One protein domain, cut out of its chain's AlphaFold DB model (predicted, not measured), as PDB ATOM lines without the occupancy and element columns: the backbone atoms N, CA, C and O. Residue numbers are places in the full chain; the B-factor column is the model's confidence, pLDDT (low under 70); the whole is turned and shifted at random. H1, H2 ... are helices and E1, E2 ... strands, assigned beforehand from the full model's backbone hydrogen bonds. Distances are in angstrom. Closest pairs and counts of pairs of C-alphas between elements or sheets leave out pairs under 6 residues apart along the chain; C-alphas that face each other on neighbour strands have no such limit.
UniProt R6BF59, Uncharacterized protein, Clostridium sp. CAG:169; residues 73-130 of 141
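AT A GLANCE: This is residues 73 to 130 of the 141 residues of an uncharacterized protein of Clostridium sp. CAG:169 (UniProt R6BF59). Look for one long helix, H1, that makes most of the length, with a small two-strand hairpin of E1 and E2 at its first end and a tail, residues 121 to 130, folding back from its last end. The 58 printed residues hold E1, E2 and H1 in that order, the strands antiparallel, in the class mixed. The whole is a rod, only just extended and close to loose, with a radius of gyration of the C-alphas of 15.7 A and spans of 45 by 22 by 12 A.

HOW THE PARTS SIT: E1, residues 82 to 84, and E2, residues 87 to 92, form a hairpin at 137 degrees; find N 82 and O 92 within hydrogen-bond range at 2.8 A. H1, residues 96 to 120, is apart from E1, and its O i to N i+4 pairs are within hydrogen-bond range throughout.

IN THESE COORDINATES: Find C-alpha 82 at (-32.209, -11.966, -37.222), where E1 begins its 6.9 A; E2 spans 10.3 A. From C-alpha 96 at (-31.940, -2.426, -43.542), H1 runs 36.2 A to C-alpha 120 at (-0.502, 15.437, -42.500).

THE WHOLE: The printed part has no cut, and both links are tight. Residues 100 to 109 stand free. Look for low confidence at residue 86 and residues 128 to 130.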
ATOM      1  N   ASP A  73     -40.707  -9.470 -45.460       83.88
ATOM      2  CA  ASP A  73     -40.065  -8.205 -45.144       83.88
ATOM      3  C   ASP A  73     -38.544  -8.313 -45.333       83.88
ATOM      4  O   ASP A  73     -37.769  -8.482 -44.394       83.88
ATOM      5  N   ILE A  74     -38.102  -8.230 -46.592       84.81
ATOM      6  CA  ILE A  74     -36.678  -8.307 -46.970       84.81
ATOM      7  C   ILE A  74     -35.848  -7.243 -46.240       84.81
ATOM      8  O   ILE A  74     -34.662  -7.435 -45.981       84.81
ATOM      9  N   LEU A  75     -36.457  -6.092 -45.950       89.44
ATOM     10  CA  LEU A  75     -35.779  -4.953 -45.341       89.44
ATOM     11  C   LEU A  75     -35.881  -4.963 -43.816       89.44
ATOM     12  O   LEU A  75     -35.310  -4.071 -43.181       89.44
ATOM     13  N   ASN A  76     -36.567  -5.950 -43.240       92.75
ATOM     14  CA  ASN A  76     -36.830  -6.067 -41.816       92.75
ATOM     15  C   ASN A  76     -37.346  -4.749 -41.201       92.75
ATOM     16  O   ASN A  76     -36.853  -4.296 -40.167       92.75
ATOM     17  N   LEU A  77     -38.265  -4.068 -41.892       91.94
ATOM     18  CA  LEU A  77     -38.953  -2.864 -41.427       91.94
ATOM     19  C   LEU A  77     -39.665  -3.087 -40.087       91.94
ATOM     20  O   LEU A  77     -39.622  -2.187 -39.243       91.94
ATOM     21  N   ASP A  78     -40.209  -4.283 -39.861       93.69
ATOM     22  CA  ASP A  78     -40.860  -4.669 -38.602       93.69
ATOM     23  C   ASP A  78     -39.860  -4.941 -37.460       93.69
ATOM     24  O   ASP A  78     -40.251  -5.068 -36.299       93.69
ATOM     25  N   CYS A  79     -38.552  -4.895 -37.749       91.88
ATOM     26  CA  CYS A  79     -37.467  -5.057 -36.779       91.88
ATOM     27  C   CYS A  79     -37.515  -6.406 -36.036       91.88
ATOM     28  O   CYS A  79     -37.214  -6.472 -34.840       91.88
ATOM     29  N   ASP A  80     -37.851  -7.480 -36.750       92.56
ATOM     30  CA  ASP A  80     -37.744  -8.844 -36.248       92.56
ATOM     31  C   ASP A  80     -36.282  -9.200 -35.950       92.56
ATOM     32  O   ASP A  80     -35.340  -8.657 -36.539       92.56
ATOM     33  N   SER A  81     -36.080 -10.130 -35.014       92.00
ATOM     34  CA  SER A  81     -34.750 -10.636 -34.674       92.00
ATOM     35  C   SER A  81     -34.186 -11.503 -35.801       92.00
ATOM     36  O   SER A  81     -34.820 -12.462 -36.241       92.00
ATOM     37  N   TRP A  82     -32.955 -11.220 -36.212       88.31
ATOM     38  CA  TRP A  82     -32.209 -11.966 -37.222       88.31
ATOM     39  C   TRP A  82     -30.750 -12.175 -36.794       88.31
ATOM     40  O   TRP A  82     -30.271 -11.604 -35.811       88.31
ATOM     41  N   TYR A  83     -30.040 -13.032 -37.528       85.88
ATOM     42  CA  TYR A  83     -28.665 -13.430 -37.229       85.88
ATOM     43  C   TYR A  83     -27.732 -13.062 -38.379       85.88
ATOM     44  O   TYR A  83     -28.042 -13.300 -39.549       85.88
ATOM     45  N   HIS A  84     -26.562 -12.514 -38.057       77.75
ATOM     46  CA  HIS A  84     -25.522 -12.270 -39.052       77.75
ATOM     47  C   HIS A  84     -24.919 -13.592 -39.543       77.75
ATOM     48  O   HIS A  84     -24.523 -14.426 -38.736       77.75
ATOM     49  N   LEU A  85     -24.761 -13.749 -40.864       73.56
ATOM     50  CA  LEU A  85     -24.211 -14.973 -41.473       73.56
ATOM     51  C   LEU A  85     -22.813 -15.341 -40.948       73.56
ATOM     52  O   LEU A  85     -22.512 -16.517 -40.786       73.56
ATOM     53  N   ASN A  86     -21.980 -14.337 -40.660       69.94
ATOM     54  CA  ASN A  86     -20.605 -14.545 -40.193       69.94
ATOM     55  C   ASN A  86     -20.488 -14.683 -38.668       69.94
ATOM     56  O   ASN A  86     -19.465 -15.148 -38.180       69.94
ATOM     57  N   THR A  87     -21.503 -14.249 -37.920       77.69
ATOM     58  CA  THR A  87     -21.539 -14.300 -36.449       77.69
ATOM     59  C   THR A  87     -22.943 -14.710 -36.002       77.69
ATOM     60  O   THR A  87     -23.693 -13.866 -35.493       77.69
ATOM     61  N   PRO A  88     -23.353 -15.966 -36.261       78.50
ATOM     62  CA  PRO A  88     -24.708 -16.448 -35.994       78.50
ATOM     63  C   PRO A  88     -25.065 -16.460 -34.502       78.50
ATOM     64  O   PRO A  88     -26.233 -16.515 -34.146       78.50
ATOM     65  N   GLU A  89     -24.081 -16.374 -33.613       86.00
ATOM     66  CA  GLU A  89     -24.270 -16.192 -32.174       86.00
ATOM     67  C   GLU A  89     -24.760 -14.786 -31.793       86.00
ATOM     68  O   GLU A  89     -25.295 -14.590 -30.699       86.00
ATOM     69  N   LYS A  90     -24.605 -13.799 -32.684       81.31
ATOM     70  CA  LYS A  90     -25.062 -12.425 -32.459       81.31
ATOM     71  C   LYS A  90     -26.431 -12.220 -33.092       81.31
ATOM     72  O   LYS A  90     -26.592 -12.325 -34.307       81.31
ATOM     73  N   THR A  91     -27.396 -11.881 -32.246       88.12
ATOM     74  CA  THR A  91     -28.723 -11.425 -32.659       88.12
ATOM     75  C   THR A  91     -28.698  -9.927 -32.939       88.12
ATOM     76  O   THR A  91     -28.122  -9.145 -32.182       88.12
ATOM     77  N   ASP A  92     -29.329  -9.529 -34.035       89.81
ATOM     78  CA  ASP A  92     -29.593  -8.140 -34.394       89.81
ATOM     79  C   ASP A  92     -31.083  -8.009 -34.741       89.81
ATOM     80  O   ASP A  92     -31.756  -8.992 -35.038       89.81
ATOM     81  N   ASN A  93     -31.627  -6.806 -34.654       94.12
ATOM     82  CA  ASN A  93     -33.023  -6.506 -34.972       94.12
ATOM     83  C   ASN A  93     -33.163  -5.224 -35.799       94.12
ATOM     84  O   ASN A  93     -34.260  -4.720 -36.031       94.12
ATOM     85  N   ARG A  94     -32.041  -4.635 -36.222       92.50
ATOM     86  CA  ARG A  94     -32.061  -3.422 -37.030       92.50
ATOM     87  C   ARG A  94     -32.625  -3.743 -38.410       92.50
ATOM     88  O   ARG A  94     -32.281  -4.755 -39.018       92.50
ATOM     89  N   SER A  95     -33.456  -2.834 -38.905       94.00
ATOM     90  CA  SER A  95     -33.920  -2.830 -40.287       94.00
ATOM     91  C   SER A  95     -32.792  -2.431 -41.240       94.00
ATOM     92  O   SER A  95     -31.848  -1.733 -40.849       94.00
ATOM     93  N   PHE A  96     -32.904  -2.809 -42.512       92.75
ATOM     94  CA  PHE A  96     -31.940  -2.426 -43.542       92.75
ATOM     95  C   PHE A  96     -31.696  -0.907 -43.587       92.75
ATOM     96  O   PHE A  96     -30.529  -0.519 -43.555       92.75
ATOM     97  N   PRO A  97     -32.716  -0.020 -43.561       95.50
ATOM     98  CA  PRO A  97     -32.477   1.423 -43.506       95.50
ATOM     99  C   PRO A  97     -31.629   1.855 -42.303       95.50
ATOM    100  O   PRO A  97     -30.714   2.660 -42.459       95.50
ATOM    101  N   LYS A  98     -31.873   1.297 -41.107       93.62
ATOM    102  CA  LYS A  98     -31.077   1.612 -39.905       93.62
ATOM    103  C   LYS A  98     -29.615   1.199 -40.081       93.62
ATOM    104  O   LYS A  98     -28.720   1.958 -39.715       93.62
ATOM    105  N   ILE A  99     -29.372   0.018 -40.650       91.44
ATOM    106  CA  ILE A  99     -28.018  -0.475 -40.945       91.44
ATOM    107  C   ILE A  99     -27.350   0.421 -41.993       91.44
ATOM    108  O   ILE A  99     -26.213   0.846 -41.795       91.44
ATOM    109  N   PHE A 100     -28.068   0.744 -43.069       93.12
ATOM    110  CA  PHE A 100     -27.588   1.569 -44.171       93.12
ATOM    111  C   PHE A 100     -27.185   2.967 -43.701       93.12
ATOM    112  O   PHE A 100     -26.058   3.389 -43.947       93.12
ATOM    113  N   TYR A 101     -28.055   3.669 -42.972       94.12
ATOM    114  CA  TYR A 101     -27.735   5.006 -42.472       94.12
ATOM    115  C   TYR A 101     -26.589   4.977 -41.462       94.12
ATOM    116  O   TYR A 101     -25.693   5.814 -41.541       94.12
ATOM    117  N   ALA A 102     -26.549   3.990 -40.562       91.38
ATOM    118  CA  ALA A 102     -25.422   3.837 -39.644       91.38
ATOM    119  C   ALA A 102     -24.096   3.604 -40.389       91.38
ATOM    120  O   ALA A 102     -23.069   4.160 -40.004       91.38
ATOM    121  N   ALA A 103     -24.105   2.805 -41.459       89.62
ATOM    122  CA  ALA A 103     -22.937   2.596 -42.306       89.62
ATOM    123  C   ALA A 103     -22.550   3.868 -43.078       89.62
ATOM    124  O   ALA A 103     -21.367   4.186 -43.157       89.62
ATOM    125  N   ALA A 104     -23.528   4.622 -43.587       93.06
ATOM    126  CA  ALA A 104     -23.295   5.878 -44.291       93.06
ATOM    127  C   ALA A 104     -22.625   6.922 -43.387       93.06
ATOM    128  O   ALA A 104     -21.621   7.507 -43.784       93.06
ATOM    129  N   TYR A 105     -23.110   7.104 -42.153       92.44
ATOM    130  CA  TYR A 105     -22.470   8.006 -41.191       92.44
ATOM    131  C   TYR A 105     -21.036   7.578 -40.870       92.44
ATOM    132  O   TYR A 105     -20.126   8.398 -40.923       92.44
ATOM    133  N   ARG A 106     -20.801   6.278 -40.646       88.94
ATOM    134  CA  ARG A 106     -19.439   5.759 -40.440       88.94
ATOM    135  C   ARG A 106     -18.532   6.018 -41.642       88.94
ATOM    136  O   ARG A 106     -17.363   6.330 -41.455       88.94
ATOM    137  N   ALA A 107     -19.051   5.892 -42.862       90.06
ATOM    138  CA  ALA A 107     -18.283   6.164 -44.072       90.06
ATOM    139  C   ALA A 107     -17.899   7.648 -44.187       90.06
ATOM    140  O   ALA A 107     -16.777   7.947 -44.585       90.06
ATOM    141  N   VAL A 108     -18.789   8.568 -43.799       92.75
ATOM    142  CA  VAL A 108     -18.484  10.007 -43.747       92.75
ATOM    143  C   VAL A 108     -17.363  10.287 -42.745       92.75
ATOM    144  O   VAL A 108     -16.373  10.913 -43.118       92.75
ATOM    145  N   ASP A 109     -17.455   9.745 -41.529       89.75
ATOM    146  CA  ASP A 109     -16.407   9.899 -40.510       89.75
ATOM    147  C   ASP A 109     -15.059   9.331 -40.987       89.75
ATOM    148  O   ASP A 109     -13.992   9.887 -40.721       89.75
ATOM    149  N   MET A 110     -15.083   8.208 -41.714       89.81
ATOM    150  CA  MET A 110     -13.878   7.626 -42.309       89.81
ATOM    151  C   MET A 110     -13.273   8.533 -43.383       89.81
ATOM    152  O   MET A 110     -12.057   8.698 -43.410       89.81
ATOM    153  N   LEU A 111     -14.094   9.124 -44.255       91.94
ATOM    154  CA  LEU A 111     -13.626  10.043 -45.297       91.94
ATOM    155  C   LEU A 111     -12.966  11.287 -44.701       91.94
ATOM    156  O   LEU A 111     -11.918  11.710 -45.185       91.94
ATOM    157  N   GLU A 112     -13.540  11.839 -43.635       92.12
ATOM    158  CA  GLU A 112     -12.957  12.975 -42.920       92.12
ATOM    159  C   GLU A 112     -11.582  12.623 -42.330       92.12
ATOM    160  O   GLU A 112     -10.613  13.363 -42.503       92.12
ATOM    161  N   ARG A 113     -11.447  11.443 -41.714       89.69
ATOM    162  CA  ARG A 113     -10.150  10.969 -41.201       89.69
ATOM    163  C   ARG A 113      -9.123  10.768 -42.308       89.69
ATOM    164  O   ARG A 113      -7.980  11.182 -42.151       89.69
ATOM    165  N   ILE A 114      -9.525  10.166 -43.429       92.06
ATOM    166  CA  ILE A 114      -8.656   9.987 -44.602       92.06
ATOM    167  C   ILE A 114      -8.166  11.346 -45.112       92.06
ATOM    168  O   ILE A 114      -6.987  11.487 -45.433       92.06
ATOM    169  N   TYR A 115      -9.048  12.348 -45.156       93.50
ATOM    170  CA  TYR A 115      -8.691  13.701 -45.567       93.50
ATOM    171  C   TYR A 115      -7.607  14.308 -44.667       93.50
ATOM    172  O   TYR A 115      -6.586  14.758 -45.183       93.50
ATOM    173  N   PHE A 116      -7.775  14.263 -43.342       93.81
ATOM    174  CA  PHE A 116      -6.773  14.791 -42.408       93.81
ATOM    175  C   PHE A 116      -5.445  14.027 -42.474       93.81
ATOM    176  O   PHE A 116      -4.393  14.644 -42.621       93.81
ATOM    177  N   CYS A 117      -5.483  12.691 -42.498       92.44
ATOM    178  CA  CYS A 117      -4.291  11.865 -42.704       92.44
ATOM    179  C   CYS A 117      -3.539  12.248 -43.994       92.44
ATOM    180  O   CYS A 117      -2.312  12.351 -43.995       92.44
ATOM    181  N   SER A 118      -4.273  12.528 -45.079       92.50
ATOM    182  CA  SER A 118      -3.691  12.978 -46.346       92.50
ATOM    183  C   SER A 118      -3.053  14.366 -46.262       92.50
ATOM    184  O   SER A 118      -2.098  14.613 -46.997       92.50
ATOM    185  N   GLN A 119      -3.567  15.275 -45.428       94.44
ATOM    186  CA  GLN A 119      -2.955  16.591 -45.217       94.44
ATOM    187  C   GLN A 119      -1.659  16.492 -44.410       94.44
ATOM    188  O   GLN A 119      -0.682  17.159 -44.742       94.44
ATOM    189  N   ASP A 120      -1.641  15.620 -43.404       92.56
ATOM    190  CA  ASP A 120      -0.502  15.437 -42.500       92.56
ATOM    191  C   ASP A 120       0.575  14.488 -43.062       92.56
ATOM    192  O   ASP A 120       1.633  14.308 -42.457       92.56
ATOM    193  N   GLY A 121       0.330  13.869 -44.223       92.06
ATOM    194  CA  GLY A 121       1.253  12.920 -44.855       92.06
ATOM    195  C   GLY A 121       1.375  11.587 -44.108       92.06
ATOM    196  O   GLY A 121       2.378  10.888 -44.258       92.06
ATOM    197  N   VAL A 122       0.373  11.231 -43.302       93.38
ATOM    198  CA  VAL A 122       0.337  10.001 -42.501       93.38
ATOM    199  C   VAL A 122      -0.594   8.985 -43.175       93.38
ATOM    200  O   VAL A 122      -1.674   9.360 -43.632       93.38
ATOM    201  N   PRO A 123      -0.228   7.693 -43.261       87.81
ATOM    202  CA  PRO A 123      -1.130   6.673 -43.788       87.81
ATOM    203  C   PRO A 123      -2.366   6.505 -42.894       87.81
ATOM    204  O   PRO A 123      -2.264   6.447 -41.670       87.81
ATOM    205  N   TYR A 124      -3.541   6.391 -43.513       85.88
ATOM    206  CA  TYR A 124      -4.772   6.049 -42.805       85.88
ATOM    207  C   TYR A 124      -4.856   4.533 -42.589       85.88
ATOM    208  O   TYR A 124      -4.928   3.772 -43.556       85.88
ATOM    209  N   GLU A 125      -4.908   4.100 -41.329       83.94
ATOM    210  CA  GLU A 125      -5.140   2.701 -40.960       83.94
ATOM    211  C   GLU A 125      -6.563   2.511 -40.404       83.94
ATOM    212  O   GLU A 125      -6.878   2.979 -39.305       83.94
ATOM    213  N   PRO A 126      -7.466   1.826 -41.131       75.69
ATOM    214  CA  PRO A 126      -8.799   1.542 -40.621       75.69
ATOM    215  C   PRO A 126      -8.749   0.479 -39.513       75.69
ATOM    216  O   PRO A 126      -8.495  -0.697 -39.765       75.69
ATOM    217  N   HIS A 127      -9.057   0.869 -38.277       72.44
ATOM    218  CA  HIS A 127      -9.158  -0.068 -37.155       72.44
ATOM    219  C   HIS A 127     -10.560  -0.684 -37.041       72.44
ATOM    220  O   HIS A 127     -11.573   0.011 -37.135       72.44
ATOM    221  N   GLY A 128     -10.624  -1.994 -36.779       67.56
ATOM    222  CA  GLY A 128     -11.874  -2.693 -36.449       67.56
ATOM    223  C   GLY A 128     -12.793  -3.014 -37.633       67.56
ATOM    224  O   GLY A 128     -13.948  -3.379 -37.412       67.56
ATOM    225  N   LEU A 129     -12.308  -2.900 -38.874       67.69
ATOM    226  CA  LEU A 129     -13.024  -3.379 -40.056       67.69
ATOM    227  C   LEU A 129     -12.593  -4.810 -40.383       67.69
ATOM    228  O   LEU A 129     -11.405  -5.100 -40.503       67.69
ATOM    229  N   LEU A 130     -13.572  -5.705 -40.526       63.84
ATOM    230  CA  LEU A 130     -13.343  -7.032 -41.092       63.84
ATOM    231  C   LEU A 130     -12.989  -6.877 -42.574       63.84
ATOM    232  O   LEU A 130     -13.565  -6.022 -43.251       63.84
TER     233      LEU A 130